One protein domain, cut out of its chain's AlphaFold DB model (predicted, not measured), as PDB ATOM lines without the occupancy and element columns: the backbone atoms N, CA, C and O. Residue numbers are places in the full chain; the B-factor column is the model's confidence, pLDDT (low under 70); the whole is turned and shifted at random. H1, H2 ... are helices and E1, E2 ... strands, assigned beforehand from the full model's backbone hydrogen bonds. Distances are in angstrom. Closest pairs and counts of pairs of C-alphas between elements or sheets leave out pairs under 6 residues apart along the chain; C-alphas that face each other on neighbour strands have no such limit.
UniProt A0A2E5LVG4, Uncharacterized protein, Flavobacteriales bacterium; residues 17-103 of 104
ATOM      1  N   GLU A  17     -52.803  20.595 -44.820       96.38
ATOM      2  CA  GLU A  17     -53.136  19.480 -45.715       96.38
ATOM      3  C   GLU A  17     -51.998  19.241 -46.705       96.38
ATOM      4  O   GLU A  17     -51.742  20.075 -47.572       96.38
ATOM      5  N   LEU A  18     -51.320  18.100 -46.584       97.81
ATOM      6  CA  LEU A  18     -50.366  17.616 -47.574       97.81
ATOM      7  C   LEU A  18     -51.093  16.677 -48.535       97.81
ATOM      8  O   LEU A  18     -51.482  15.579 -48.152       97.81
ATOM      9  N   LYS A  19     -51.243  17.078 -49.793       97.62
ATOM     10  CA  LYS A  19     -51.614  16.172 -50.884       97.62
ATOM     11  C   LYS A  19     -50.363  15.625 -51.530       97.62
ATOM     12  O   LYS A  19     -49.421  16.380 -51.766       97.62
ATOM     13  N   THR A  20     -50.373  14.336 -51.832       97.56
ATOM     14  CA  THR A  20     -49.273  13.709 -52.549       97.56
ATOM     15  C   THR A  20     -49.742  12.604 -53.481       97.56
ATOM     16  O   THR A  20     -50.696  11.888 -53.174       97.56
ATOM     17  N   SER A  21     -49.055  12.452 -54.611       96.56
ATOM     18  CA  SER A  21     -49.215  11.329 -55.538       96.56
ATOM     19  C   SER A  21     -48.645  10.013 -55.010       96.56
ATOM     20  O   SER A  21     -48.894   8.965 -55.598       96.56
ATOM     21  N   LEU A  22     -47.886  10.061 -53.916       96.56
ATOM     22  CA  LEU A  22     -47.272   8.900 -53.284       96.56
ATOM     23  C   LEU A  22     -48.287   8.044 -52.516       96.56
ATOM     24  O   LEU A  22     -49.363   8.501 -52.105       96.56
ATOM     25  N   LEU A  23     -47.908   6.786 -52.296       95.94
ATOM     26  CA  LEU A  23     -48.649   5.828 -51.490       95.94
ATOM     27  C   LEU A  23     -48.380   6.064 -50.003       95.94
ATOM     28  O   LEU A  23     -47.336   6.566 -49.594       95.94
ATOM     29  N   LYS A  24     -49.305   5.598 -49.160       95.12
ATOM     30  CA  LYS A  24     -49.117   5.618 -47.702       95.12
ATOM     31  C   LYS A  24     -47.854   4.863 -47.270       95.12
ATOM     32  O   LYS A  24     -47.149   5.332 -46.386       95.12
ATOM     33  N   SER A  25     -47.572   3.721 -47.902       95.81
ATOM     34  CA  SER A  25     -46.400   2.887 -47.606       95.81
ATOM     35  C   SER A  25     -45.075   3.591 -47.885       95.81
ATOM     36  O   SER A  25     -44.080   3.279 -47.244       95.81
ATOM     37  N   ASP A  26     -45.050   4.563 -48.799       95.69
ATOM     38  CA  ASP A  26     -43.828   5.312 -49.102       95.69
ATOM     39  C   ASP A  26     -43.410   6.186 -47.907       95.69
ATOM     40  O   ASP A  26     -42.230   6.475 -47.719       95.69
ATOM     41  N   PHE A  27     -44.365   6.562 -47.047       96.25
ATOM     42  CA  PHE A  27     -44.130   7.364 -45.842       96.25
ATOM     43  C   PHE A  27     -43.765   6.534 -44.603       96.25
ATOM     44  O   PHE A  27     -43.458   7.122 -43.565       96.25
ATOM     45  N   ASP A  28     -43.745   5.199 -44.703       95.38
ATOM     46  CA  ASP A  28     -43.211   4.321 -43.652       95.38
ATOM     47  C   ASP A  28     -41.671   4.326 -43.603       95.38
ATOM     48  O   ASP A  28     -41.085   3.765 -42.673       95.38
ATOM     49  N   LEU A  29     -41.014   4.962 -44.582       94.75
ATOM     50  CA  LEU A  29     -39.569   5.169 -44.601       94.75
ATOM     51  C   LEU A  29     -39.114   6.022 -43.414       94.75
ATOM     52  O   LEU A  29     -39.736   7.032 -43.078       94.75
ATOM     53  N   LEU A  30     -37.994   5.625 -42.810       94.81
ATOM     54  CA  LEU A  30     -37.349   6.392 -41.753       94.81
ATOM     55  C   LEU A  30     -36.611   7.591 -42.342       94.81
ATOM     56  O   LEU A  30     -35.752   7.461 -43.211       94.81
ATOM     57  N   TYR A  31     -36.905   8.757 -41.794       91.19
ATOM     58  CA  TYR A  31     -36.111   9.952 -41.951       91.19
ATOM     59  C   TYR A  31     -34.870   9.833 -41.055       91.19
ATOM     60  O   TYR A  31     -34.913  10.145 -39.863       91.19
ATOM     61  N   GLU A  32     -33.766   9.342 -41.629       89.56
ATOM     62  CA  GLU A  32     -32.567   8.886 -40.902       89.56
ATOM     63  C   GLU A  32     -32.061   9.872 -39.845       89.56
ATOM     64  O   GLU A  32     -31.735   9.466 -38.734       89.56
ATOM     65  N   LYS A  33     -32.064  11.174 -40.160       89.50
ATOM     66  CA  LYS A  33     -31.590  12.232 -39.255       89.50
ATOM     67  C   LYS A  33     -32.312  12.246 -37.904       89.50
ATOM     68  O   LYS A  33     -31.704  12.621 -36.909       89.50
ATOM     69  N   PHE A  34     -33.596  11.894 -37.883       90.69
ATOM     70  CA  PHE A  34     -34.433  11.935 -36.680       90.69
ATOM     71  C   PHE A  34     -34.857  10.540 -36.210       90.69
ATOM     72  O   PHE A  34     -35.463  10.411 -35.155       90.69
ATOM     73  N   GLY A  35     -34.577   9.488 -36.987       93.38
ATOM     74  CA  GLY A  35     -35.003   8.125 -36.659       93.38
ATOM     75  C   GLY A  35     -36.527   7.941 -36.611       93.38
ATOM     76  O   GLY A  35     -37.005   6.992 -35.996       93.38
ATOM     77  N   LEU A  36     -37.291   8.833 -37.250       94.75
ATOM     78  CA  LEU A  36     -38.758   8.820 -37.287       94.75
ATOM     79  C   LEU A  36     -39.256   8.520 -38.692       94.75
ATOM     80  O   LEU A  36     -38.618   8.909 -39.666       94.75
ATOM     81  N   LYS A  37     -40.423   7.888 -38.819       96.94
ATOM     82  CA  LYS A  37     -41.065   7.738 -40.129       96.94
ATOM     83  C   LYS A  37     -41.450   9.098 -40.703       96.94
ATOM     84  O   LYS A  37     -41.842   9.994 -39.954       96.94
ATOM     85  N   CYS A  38     -41.427   9.237 -42.026       97.31
ATOM     86  CA  CYS A  38     -41.898  10.455 -42.693       97.31
ATOM     87  C   CYS A  38     -43.339  10.812 -42.306       97.31
ATOM     88  O   CYS A  38     -43.647  11.991 -42.118       97.31
ATOM     89  N   SER A  39     -44.214   9.808 -42.164       96.31
ATOM     90  CA  SER A  39     -45.583  10.012 -41.687       96.31
ATOM     91  C   SER A  39     -45.613  10.610 -40.287       96.31
ATOM     92  O   SER A  39     -46.290  11.610 -40.072       96.31
ATOM     93  N   ASP A  40     -44.868  10.024 -39.354       95.44
ATOM     94  CA  ASP A  40     -44.920  10.381 -37.935       95.44
ATOM     95  C   ASP A  40     -44.341  11.778 -37.740       95.44
ATOM     96  O   ASP A  40     -44.921  12.609 -37.044       95.44
ATOM     97  N   LEU A  41     -43.258  12.078 -38.460       96.31
ATOM     98  CA  LEU A  41     -42.661  13.401 -38.485       96.31
ATOM     99  C   LEU A  41     -43.693  14.460 -38.890       96.31
ATOM    100  O   LEU A  41     -43.950  15.403 -38.145       96.31
ATOM    101  N   LEU A  42     -44.334  14.290 -40.046       96.88
ATOM    102  CA  LEU A  42     -45.267  15.286 -40.570       96.88
ATOM    103  C   LEU A  42     -46.575  15.367 -39.776       96.88
ATOM    104  O   LEU A  42     -47.110  16.460 -39.596       96.88
ATOM    105  N   ILE A  43     -47.102  14.236 -39.309       95.06
ATOM    106  CA  ILE A  43     -48.396  14.172 -38.624       95.06
ATOM    107  C   ILE A  43     -48.257  14.637 -37.177       95.06
ATOM    108  O   ILE A  43     -49.014  15.507 -36.752       95.06
ATOM    109  N   GLU A  44     -47.314  14.085 -36.417       93.19
ATOM    110  CA  GLU A  44     -47.247  14.300 -34.967       93.19
ATOM    111  C   GLU A  44     -46.511  15.588 -34.601       93.19
ATOM    112  O   GLU A  44     -46.887  16.261 -33.643       93.19
ATOM    113  N   HIS A  45     -45.499  15.975 -35.385       94.56
ATOM    114  CA  HIS A  45     -44.644  17.117 -35.050       94.56
ATOM    115  C   HIS A  45     -44.921  18.367 -35.891       94.56
ATOM    116  O   HIS A  45     -44.715  19.479 -35.411       94.56
ATOM    117  N   PHE A  46     -45.422  18.198 -37.118       95.31
ATOM    118  CA  PHE A  46     -45.733  19.310 -38.028       95.31
ATOM    119  C   PHE A  46     -47.222  19.432 -38.368       95.31
ATOM    120  O   PHE A  46     -47.603  20.260 -39.200       95.31
ATOM    121  N   TYR A  47     -48.071  18.661 -37.678       94.94
ATOM    122  CA  TYR A  47     -49.527  18.796 -37.695       94.94
ATOM    123  C   TYR A  47     -50.128  18.793 -39.111       94.94
ATOM    124  O   TYR A  47     -51.018  19.584 -39.438       94.94
ATOM    125  N   CYS A  48     -49.637  17.894 -39.962       95.69
ATOM    126  CA  CYS A  48     -50.136  17.692 -41.316       95.69
ATOM    127  C   CYS A  48     -51.150  16.540 -41.374       95.69
ATOM    128  O   CYS A  48     -50.896  15.437 -40.897       95.69
ATOM    129  N   ASN A  49     -52.272  16.771 -42.049       95.44
ATOM    130  CA  ASN A  49     -53.137  15.729 -42.587       95.44
ATOM    131  C   ASN A  49     -52.585  15.324 -43.961       95.44
ATOM    132  O   ASN A  49     -52.439  16.180 -44.833       95.44
ATOM    133  N   ILE A  50     -52.288  14.040 -44.170       95.62
ATOM    134  CA  ILE A  50     -51.723  13.556 -45.441       95.62
ATOM    135  C   ILE A  50     -52.808  12.871 -46.282       95.62
ATOM    136  O   ILE A  50     -53.449  11.912 -45.843       95.62
ATOM    137  N   CYS A  51     -52.993  13.368 -47.502       95.00
ATOM    138  CA  CYS A  51     -53.898  12.861 -48.526       95.00
ATOM    139  C   CYS A  51     -53.078  12.165 -49.619       95.00
ATOM    140  O   CYS A  51     -52.516  12.818 -50.501       95.00
ATOM    141  N   PHE A  52     -52.999  10.839 -49.531       95.25
ATOM    142  CA  PHE A  52     -52.256   9.984 -50.462       95.25
ATOM    143  C   PHE A  52     -53.003   9.768 -51.782       95.25
ATOM    144  O   PHE A  52     -54.214   9.993 -51.855       95.25
ATOM    145  N   ASN A  53     -52.302   9.248 -52.795       94.19
ATOM    146  CA  ASN A  53     -52.867   8.917 -54.113       94.19
ATOM    147  C   ASN A  53     -53.568  10.098 -54.806       94.19
ATOM    148  O   ASN A  53     -54.576   9.930 -55.493       94.19
ATOM    149  N   SER A  54     -53.059  11.308 -54.598       93.44
ATOM    150  CA  SER A  54     -53.567  12.514 -55.240       93.44
ATOM    151  C   SER A  54     -52.987  12.699 -56.646       93.44
ATOM    152  O   SER A  54     -51.994  12.085 -57.025       93.44
ATOM    153  N   HIS A  55     -53.591  13.587 -57.432       93.25
ATOM    154  CA  HIS A  55     -53.093  13.942 -58.766       93.25
ATOM    155  C   HIS A  55     -51.990  15.012 -58.738       93.25
ATOM    156  O   HIS A  55     -51.492  15.402 -59.789       93.25
ATOM    157  N   GLU A  56     -51.643  15.515 -57.554       95.06
ATOM    158  CA  GLU A  56     -50.665  16.581 -57.352       95.06
ATOM    159  C   GLU A  56     -49.924  16.401 -56.021       95.06
ATOM    160  O   GLU A  56     -50.440  15.783 -55.085       95.06
ATOM    161  N   ASN A  57     -48.746  17.018 -55.927       98.06
ATOM    162  CA  ASN A  57     -48.025  17.205 -54.675       98.06
ATOM    163  C   ASN A  57     -48.188  18.658 -54.214       98.06
ATOM    164  O   ASN A  57     -47.812  19.589 -54.926       98.06
ATOM    165  N   SER A  58     -48.779  18.879 -53.038       98.12
ATOM    166  CA  SER A  58     -48.974  20.233 -52.512       98.12
ATOM    167  C   SER A  58     -49.184  20.276 -51.007       98.12
ATOM    168  O   SER A  58     -49.827  19.384 -50.464       98.12
ATOM    169  N   LEU A  59     -48.757  21.359 -50.358       98.31
ATOM    170  CA  LEU A  59     -49.081  21.665 -48.967       98.31
ATOM    171  C   LEU A  59     -50.039  22.857 -48.893       98.31
ATOM    172  O   LEU A  59     -49.765  23.910 -49.464       98.31
ATOM    173  N   THR A  60     -51.133  22.719 -48.150       97.00
ATOM    174  CA  THR A  60     -52.014  23.831 -47.772       97.00
ATOM    175  C   THR A  60     -51.741  24.209 -46.318       97.00
ATOM    176  O   THR A  60     -51.872  23.366 -45.430       97.00
ATOM    177  N   SER A  61     -51.327  25.453 -46.065       94.69
ATOM    178  CA  SER A  61     -51.037  25.970 -44.720       94.69
ATOM    179  C   SER A  61     -52.303  26.342 -43.944       94.69
ATOM    180  O   SER A  61     -53.398  26.399 -44.498       94.69
ATOM    181  N   TYR A  62     -52.148  26.641 -42.649       91.94
ATOM    182  CA  TYR A  62     -53.255  27.034 -41.767       91.94
ATOM    183  C   TYR A  62     -54.044  28.259 -42.252       91.94
ATOM    184  O   TYR A  62     -55.240  28.356 -42.006       91.94
ATOM    185  N   ASP A  63     -53.389  29.193 -42.944       90.19
ATOM    186  CA  ASP A  63     -54.020  30.386 -43.523       90.19
ATOM    187  C   ASP A  63     -54.645  30.130 -44.909       90.19
ATOM    188  O   ASP A  63     -55.100  31.063 -45.569       90.19
ATOM    189  N   GLY A  64     -54.655  28.875 -45.369       91.25
ATOM    190  CA  GLY A  64     -55.246  28.453 -46.635       91.25
ATOM    191  C   GLY A  64     -54.357  28.655 -47.865       91.25
ATOM    192  O   GLY A  64     -54.789  28.330 -48.973       91.25
ATOM    193  N   ARG A  65     -53.125  29.166 -47.723       95.06
ATOM    194  CA  ARG A  65     -52.195  29.256 -48.861       95.06
ATOM    195  C   ARG A  65     -51.760  27.863 -49.300       95.06
ATOM    196  O   ARG A  65     -51.416  27.021 -48.477       95.06
ATOM    197  N   LYS A  66     -51.741  27.644 -50.614       97.25
ATOM    198  CA  LYS A  66     -51.334  26.384 -51.236       97.25
ATOM    199  C   LYS A  66     -49.966  26.532 -51.892       97.25
ATOM    200  O   LYS A  66     -49.753  27.460 -52.669       97.25
ATOM    201  N   TYR A  67     -49.082  25.582 -51.626       97.94
ATOM    202  CA  TYR A  67     -47.736  25.486 -52.181       97.94
ATOM    203  C   TYR A  67     -47.641  24.193 -52.983       97.94
ATOM    204  O   TYR A  67     -48.002  23.136 -52.472       97.94
ATOM    205  N   ILE A  68     -47.219  24.281 -54.240       97.88
ATOM    206  CA  ILE A  68     -47.109  23.131 -55.146       97.88
ATOM    207  C   ILE A  68     -45.670  22.623 -55.126       97.88
ATOM    208  O   ILE A  68     -44.740  23.426 -55.182       97.88
ATOM    209  N   PHE A  69     -45.504  21.306 -55.073       97.38
ATOM    210  CA  PHE A  69     -44.213  20.628 -55.168       97.38
ATOM    211  C   PHE A  69     -44.064  19.925 -56.520       97.38
ATOM    212  O   PHE A  69     -45.024  19.795 -57.284       97.38
ATOM    213  N   GLU A  70     -42.856  19.451 -56.816       95.31
ATOM    214  CA  GLU A  70     -42.595  18.663 -58.020       95.31
ATOM    215  C   GLU A  70     -43.372  17.337 -58.018       95.31
ATOM    216  O   GLU A  70     -43.646  16.750 -56.972       95.31
ATOM    217  N   ASN A  71     -43.738  16.847 -59.207       88.81
ATOM    218  CA  ASN A  71     -44.526  15.616 -59.343       88.81
ATOM    219  C   ASN A  71     -43.697  14.337 -59.148       88.81
ATOM    220  O   ASN A  71     -44.205  13.362 -58.602       88.81
ATOM    221  N   ASN A  72     -42.440  14.323 -59.598       92.56
ATOM    222  CA  ASN A  72     -41.549  13.173 -59.456       92.56
ATOM    223  C   ASN A  72     -40.649  13.368 -58.232       92.56
ATOM    224  O   ASN A  72     -39.507  13.789 -58.369       92.56
ATOM    225  N   ILE A  73     -41.205  13.119 -57.048       95.56
ATOM    226  CA  ILE A  73     -40.561  13.378 -55.759       95.56
ATOM    227  C   ILE A  73     -40.721  12.161 -54.847       95.56
ATOM    228  O   ILE A  73     -41.782  11.538 -54.823       95.56
ATOM    229  N   SER A  74     -39.680  11.803 -54.101       96.88
ATOM    230  CA  SER A  74     -39.747  10.737 -53.097       96.88
ATOM    231  C   SER A  74     -40.394  11.209 -51.791       96.88
ATOM    232  O   SER A  74     -40.516  12.405 -51.525       96.88
ATOM    233  N   ALA A  75     -40.765  10.261 -50.923       96.44
ATOM    234  CA  ALA A  75     -41.317  10.576 -49.605       96.44
ATOM    235  C   ALA A  75     -40.335  11.378 -48.728       96.44
ATOM    236  O   ALA A  75     -40.749  12.276 -48.004       96.44
ATOM    237  N   ILE A  76     -39.031  11.099 -48.812       97.19
ATOM    238  CA  ILE A  76     -38.009  11.841 -48.057       97.19
ATOM    239  C   ILE A  76     -37.884  13.273 -48.583       97.19
ATOM    240  O   ILE A  76     -37.833  14.219 -47.797       97.19
ATOM    241  N   GLU A  77     -37.863  13.448 -49.904       97.56
ATOM    242  CA  GLU A  77     -37.749  14.765 -50.535       97.56
ATOM    243  C   GLU A  77     -38.979  15.634 -50.260       97.56
ATOM    244  O   GLU A  77     -38.826  16.778 -49.841       97.56
ATOM    245  N   ILE A  78     -40.198  15.104 -50.395       97.69
ATOM    246  CA  ILE A  78     -41.404  15.893 -50.095       97.69
ATOM    247  C   ILE A  78     -41.504  16.226 -48.601       97.69
ATOM    248  O   ILE A  78     -41.949  17.317 -48.242       97.69
ATOM    249  N   THR A  79     -41.040  15.332 -47.720       97.81
ATOM    250  CA  THR A  79     -40.903  15.632 -46.293       97.81
ATOM    251  C   THR A  79     -39.911  16.774 -46.073       97.81
ATOM    252  O   THR A  79     -40.245  17.703 -45.343       97.81
ATOM    253  N   ASN A  80     -38.751  16.778 -46.737       97.19
ATOM    254  CA  ASN A  80     -37.789  17.887 -46.669       97.19
ATOM    255  C   ASN A  80     -38.392  19.220 -47.109       97.19
ATOM    256  O   ASN A  80     -38.269  20.214 -46.393       97.19
ATOM    257  N   GLU A  81     -39.068  19.232 -48.255       97.88
ATOM    258  CA  GLU A  81     -39.738  20.423 -48.777       97.88
ATOM    259  C   GLU A  81     -40.781  20.953 -47.788       97.88
ATOM    260  O   GLU A  81     -40.821  22.149 -47.497       97.88
ATOM    261  N   CYS A  82     -41.572  20.059 -47.187       97.81
ATOM    262  CA  CYS A  82     -42.526  20.433 -46.148       97.81
ATOM    263  C   CYS A  82     -41.835  21.029 -44.918       97.81
ATOM    264  O   CYS A  82     -42.259  22.082 -44.452       97.81
ATOM    265  N   LEU A  83     -40.777  20.400 -44.396       97.12
ATOM    266  CA  LEU A  83     -40.042  20.904 -43.229       97.12
ATOM    267  C   LEU A  83     -39.454  22.289 -43.496       97.12
ATOM    268  O   LEU A  83     -39.656  23.208 -42.702       97.12
ATOM    269  N   ASN A  84     -38.782  22.449 -44.637       96.81
ATOM    270  CA  ASN A  84     -38.190  23.713 -45.054       96.81
ATOM    271  C   ASN A  84     -39.264  24.795 -45.145       96.81
ATOM    272  O   ASN A  84     -39.157  25.825 -44.485       96.81
ATOM    273  N   LEU A  85     -40.344  24.534 -45.880       97.69
ATOM    274  CA  LEU A  85     -41.439  25.477 -46.052       97.69
ATOM    275  C   LEU A  85     -42.105  25.838 -44.716       97.69
ATOM    276  O   LEU A  85     -42.253  27.018 -44.399       97.69
ATOM    277  N   ILE A  86     -42.474  24.844 -43.909       97.31
ATOM    278  CA  ILE A  86     -43.143  25.049 -42.619       97.31
ATOM    279  C   ILE A  86     -42.238  25.842 -41.669       97.31
ATOM    280  O   ILE A  86     -42.723  26.762 -41.012       97.31
ATOM    281  N   SER A  87     -40.929  25.581 -41.655       96.62
ATOM    282  CA  SER A  87     -39.974  26.305 -40.805       96.62
ATOM    283  C   SER A  87     -39.893  27.810 -41.103       96.62
ATOM    284  O   SER A  87     -39.511  28.584 -40.228       96.62
ATOM    285  N   THR A  88     -40.298  28.246 -42.302       96.19
ATOM    286  CA  THR A  88     -40.361  29.673 -42.674       96.19
ATOM    287  C   THR A  88     -41.665  30.364 -42.258       96.19
ATOM    288  O   THR A  88     -41.767  31.589 -42.312       96.19
ATOM    289  N   MET A  89     -42.679  29.604 -41.829       94.19
ATOM    290  CA  MET A  89     -43.978  30.133 -41.403       94.19
ATOM    291  C   MET A  89     -43.961  30.484 -39.914       94.19
ATOM    292  O   MET A  89     -43.346  29.782 -39.126       94.19
ATOM    293  N   SER A  90     -44.715  31.502 -39.483       91.31
ATOM    294  CA  SER A  90     -44.675  31.949 -38.077       91.31
ATOM    295  C   SER A  90     -45.043  30.870 -37.048       91.31
ATOM    296  O   SER A  90     -44.396  30.793 -36.011       91.31
ATOM    297  N   MET A  91     -46.081  30.059 -37.288       91.69
ATOM    298  CA  MET A  91     -46.408  28.933 -36.394       91.69
ATOM    299  C   MET A  91     -45.471  27.745 -36.626       91.69
ATOM    300  O   MET A  91     -45.036  27.102 -35.677       91.69
ATOM    301  N   GLY A  92     -45.121  27.488 -37.886       93.94
ATOM    302  CA  GLY A  92     -44.278  26.359 -38.263       93.94
ATOM    303  C   GLY A  92     -42.831  26.464 -37.786       93.94
ATOM    304  O   GLY A  92     -42.227  25.451 -37.453       93.94
ATOM    305  N   SER A  93     -42.289  27.674 -37.662       95.88
ATOM    306  CA  SER A  93     -40.965  27.916 -37.088       95.88
ATOM    307  C   SER A  93     -40.914  27.556 -35.599       95.88
ATOM    308  O   SER A  93     -39.941  26.951 -35.146       95.88
ATOM    309  N   ASN A  94     -41.981  27.853 -34.848       95.31
ATOM    310  CA  ASN A  94     -42.112  27.467 -33.442       95.31
ATOM    311  C   ASN A  94     -42.253  25.947 -33.284       95.31
ATOM    312  O   ASN A  94     -41.589  25.362 -32.426       95.31
ATOM    313  N   GLU A  95     -43.076  25.306 -34.120       95.06
ATOM    314  CA  GLU A  95     -43.213  23.841 -34.180       95.06
ATOM    315  C   GLU A  95     -41.855  23.182 -34.487       95.06
ATOM    316  O   GLU A  95     -41.399  22.322 -33.736       95.06
ATOM    317  N   HIS A  96     -41.145  23.667 -35.513       96.06
ATOM    318  CA  HIS A  96     -39.823  23.178 -35.908       96.06
ATOM    319  C   HIS A  96     -38.777  23.347 -34.795       96.06
ATOM    320  O   HIS A  96     -38.042  22.414 -34.483       96.06
ATOM    321  N   SER A  97     -38.719  24.520 -34.152       95.31
ATOM    322  CA  SER A  97     -37.791  24.752 -33.039       95.31
ATOM    323  C   SER A  97     -38.095  23.860 -31.836       95.31
ATOM    324  O   SER A  97     -37.161  23.399 -31.183       95.31
ATOM    325  N   THR A  98     -39.374  23.631 -31.533       95.31
ATOM    326  CA  THR A  98     -39.798  22.757 -30.431       95.31
ATOM    327  C   THR A  98     -39.431  21.312 -30.725       95.31
ATOM    328  O   THR A  98     -38.883  20.635 -29.861       95.31
ATOM    329  N   PHE A  99     -39.672  20.861 -31.959       95.25
ATOM    330  CA  PHE A  99     -39.263  19.543 -32.415       95.25
ATOM    331  C   PHE A  99     -37.756  19.339 -32.236       95.25
ATOM    332  O   PHE A  99     -37.369  18.400 -31.553       95.25
ATOM    333  N   LEU A 100     -36.918  20.246 -32.756       94.25
ATOM    334  CA  LEU A 100     -35.458  20.124 -32.657       94.25
ATOM    335  C   LEU A 100     -34.949  20.061 -31.212       94.25
ATOM    336  O   LEU A 100     -34.091  19.237 -30.924       94.25
ATOM    337  N   LYS A 101     -35.500  20.871 -30.297       93.75
ATOM    338  CA  LYS A 101     -35.128  20.835 -28.868       93.75
ATOM    339  C   LYS A 101     -35.444  19.500 -28.194       93.75
ATOM    340  O   LYS A 101     -34.776  19.129 -27.244       93.75
ATOM    341  N   ASN A 102     -36.469  18.793 -28.667       89.31
ATOM    342  CA  ASN A 102     -36.856  17.490 -28.127       89.31
ATOM    343  C   ASN A 102     -36.043  16.327 -28.729       89.31
ATOM    344  O   ASN A 102     -36.311  15.179 -28.387       89.31
ATOM    345  N   GLN A 103     -35.127  16.601 -29.666       82.69
ATOM    346  CA  GLN A 103     -34.216  15.611 -30.259       82.69
ATOM    347  C   GLN A 103     -32.798  15.666 -29.657       82.69
ATOM    348  O   GLN A 103     -31.972  14.825 -30.010       82.69
TER     349      GLN A 103
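AT A GLANCE: This is residues 17 to 103 of the 104 residues of an uncharacterized protein of Flavobacteriales bacterium (UniProt A0A2E5LVG4). Two helices side by side, H2 and H3, graze a small sheet of four short strands; the short H1 sits by their first residues, and H4 is set at an angle by their last ones, clear of the sheet. The printed part has 87 residues with four named helices and four named strands, in the order E1 H1 H2 E2 E3 E4 H3 H4, class mixed. The mixed sheet runs E2 E1 E3 E4. The whole is compact, radius of gyration of the C-alphas 12.1 A, spanning 35 by 29 by 17 A.

HOW THE PARTS SIT: E1, residues 17 to 19, precedes H1, residues 24 to 28, which touches H2, residues 38 to 45; their closest C-alphas, Phe 27 and Cys 38, are 4.9 A apart. E2, residues 48 to 51, is parallel to E1 at 33 degrees, with N 18 and O 49 2.8 A apart. E1, H1 H2, E2 form a strand-helix-strand unit, helices between two parallel neighbour strands, its crossover right-handed. E3, residues 58 to 60, is antiparallel to E1, with N 19 and O 58 2.8 A apart. E3 and E4, residues 66 to 68, form a hairpin, with N 59 and O 67 2.9 A apart. H3, residues 75 to 87, touches H2 with residues 75 to 79 alone, at a shallow tilt of 26 degrees, the same way; the closest C-alphas, Cys 38 and Thr 79, are 6.4 A apart. H4, residues 90 to 101, touches H3 at a steep tilt of 65 degrees, opposite ways, closest at the C-alphas of Ser 87 and Ser 93, 4.2 A. Every O i to N i+4 pair is within hydrogen-bond range in H2 and H3, 7 of 8 in H4, and 0 of 1 in H1, where 2 of 2 O i to N i+3 pairs are.

IN THESE COORDINATES: E1 begins at C-alpha 17 (-53.136, 19.480, -45.715). H3 measures 18.1 A; H4, 17.3 A, ends at C-alpha 101 (-35.128, 20.835, -28.868).

THE WHOLE: The C-alphas farthest apart, His 55 and Lys 101, are 35.6 A apart. The printed part has no cut and no long link, and no printed residue is under 70 in pLDDT.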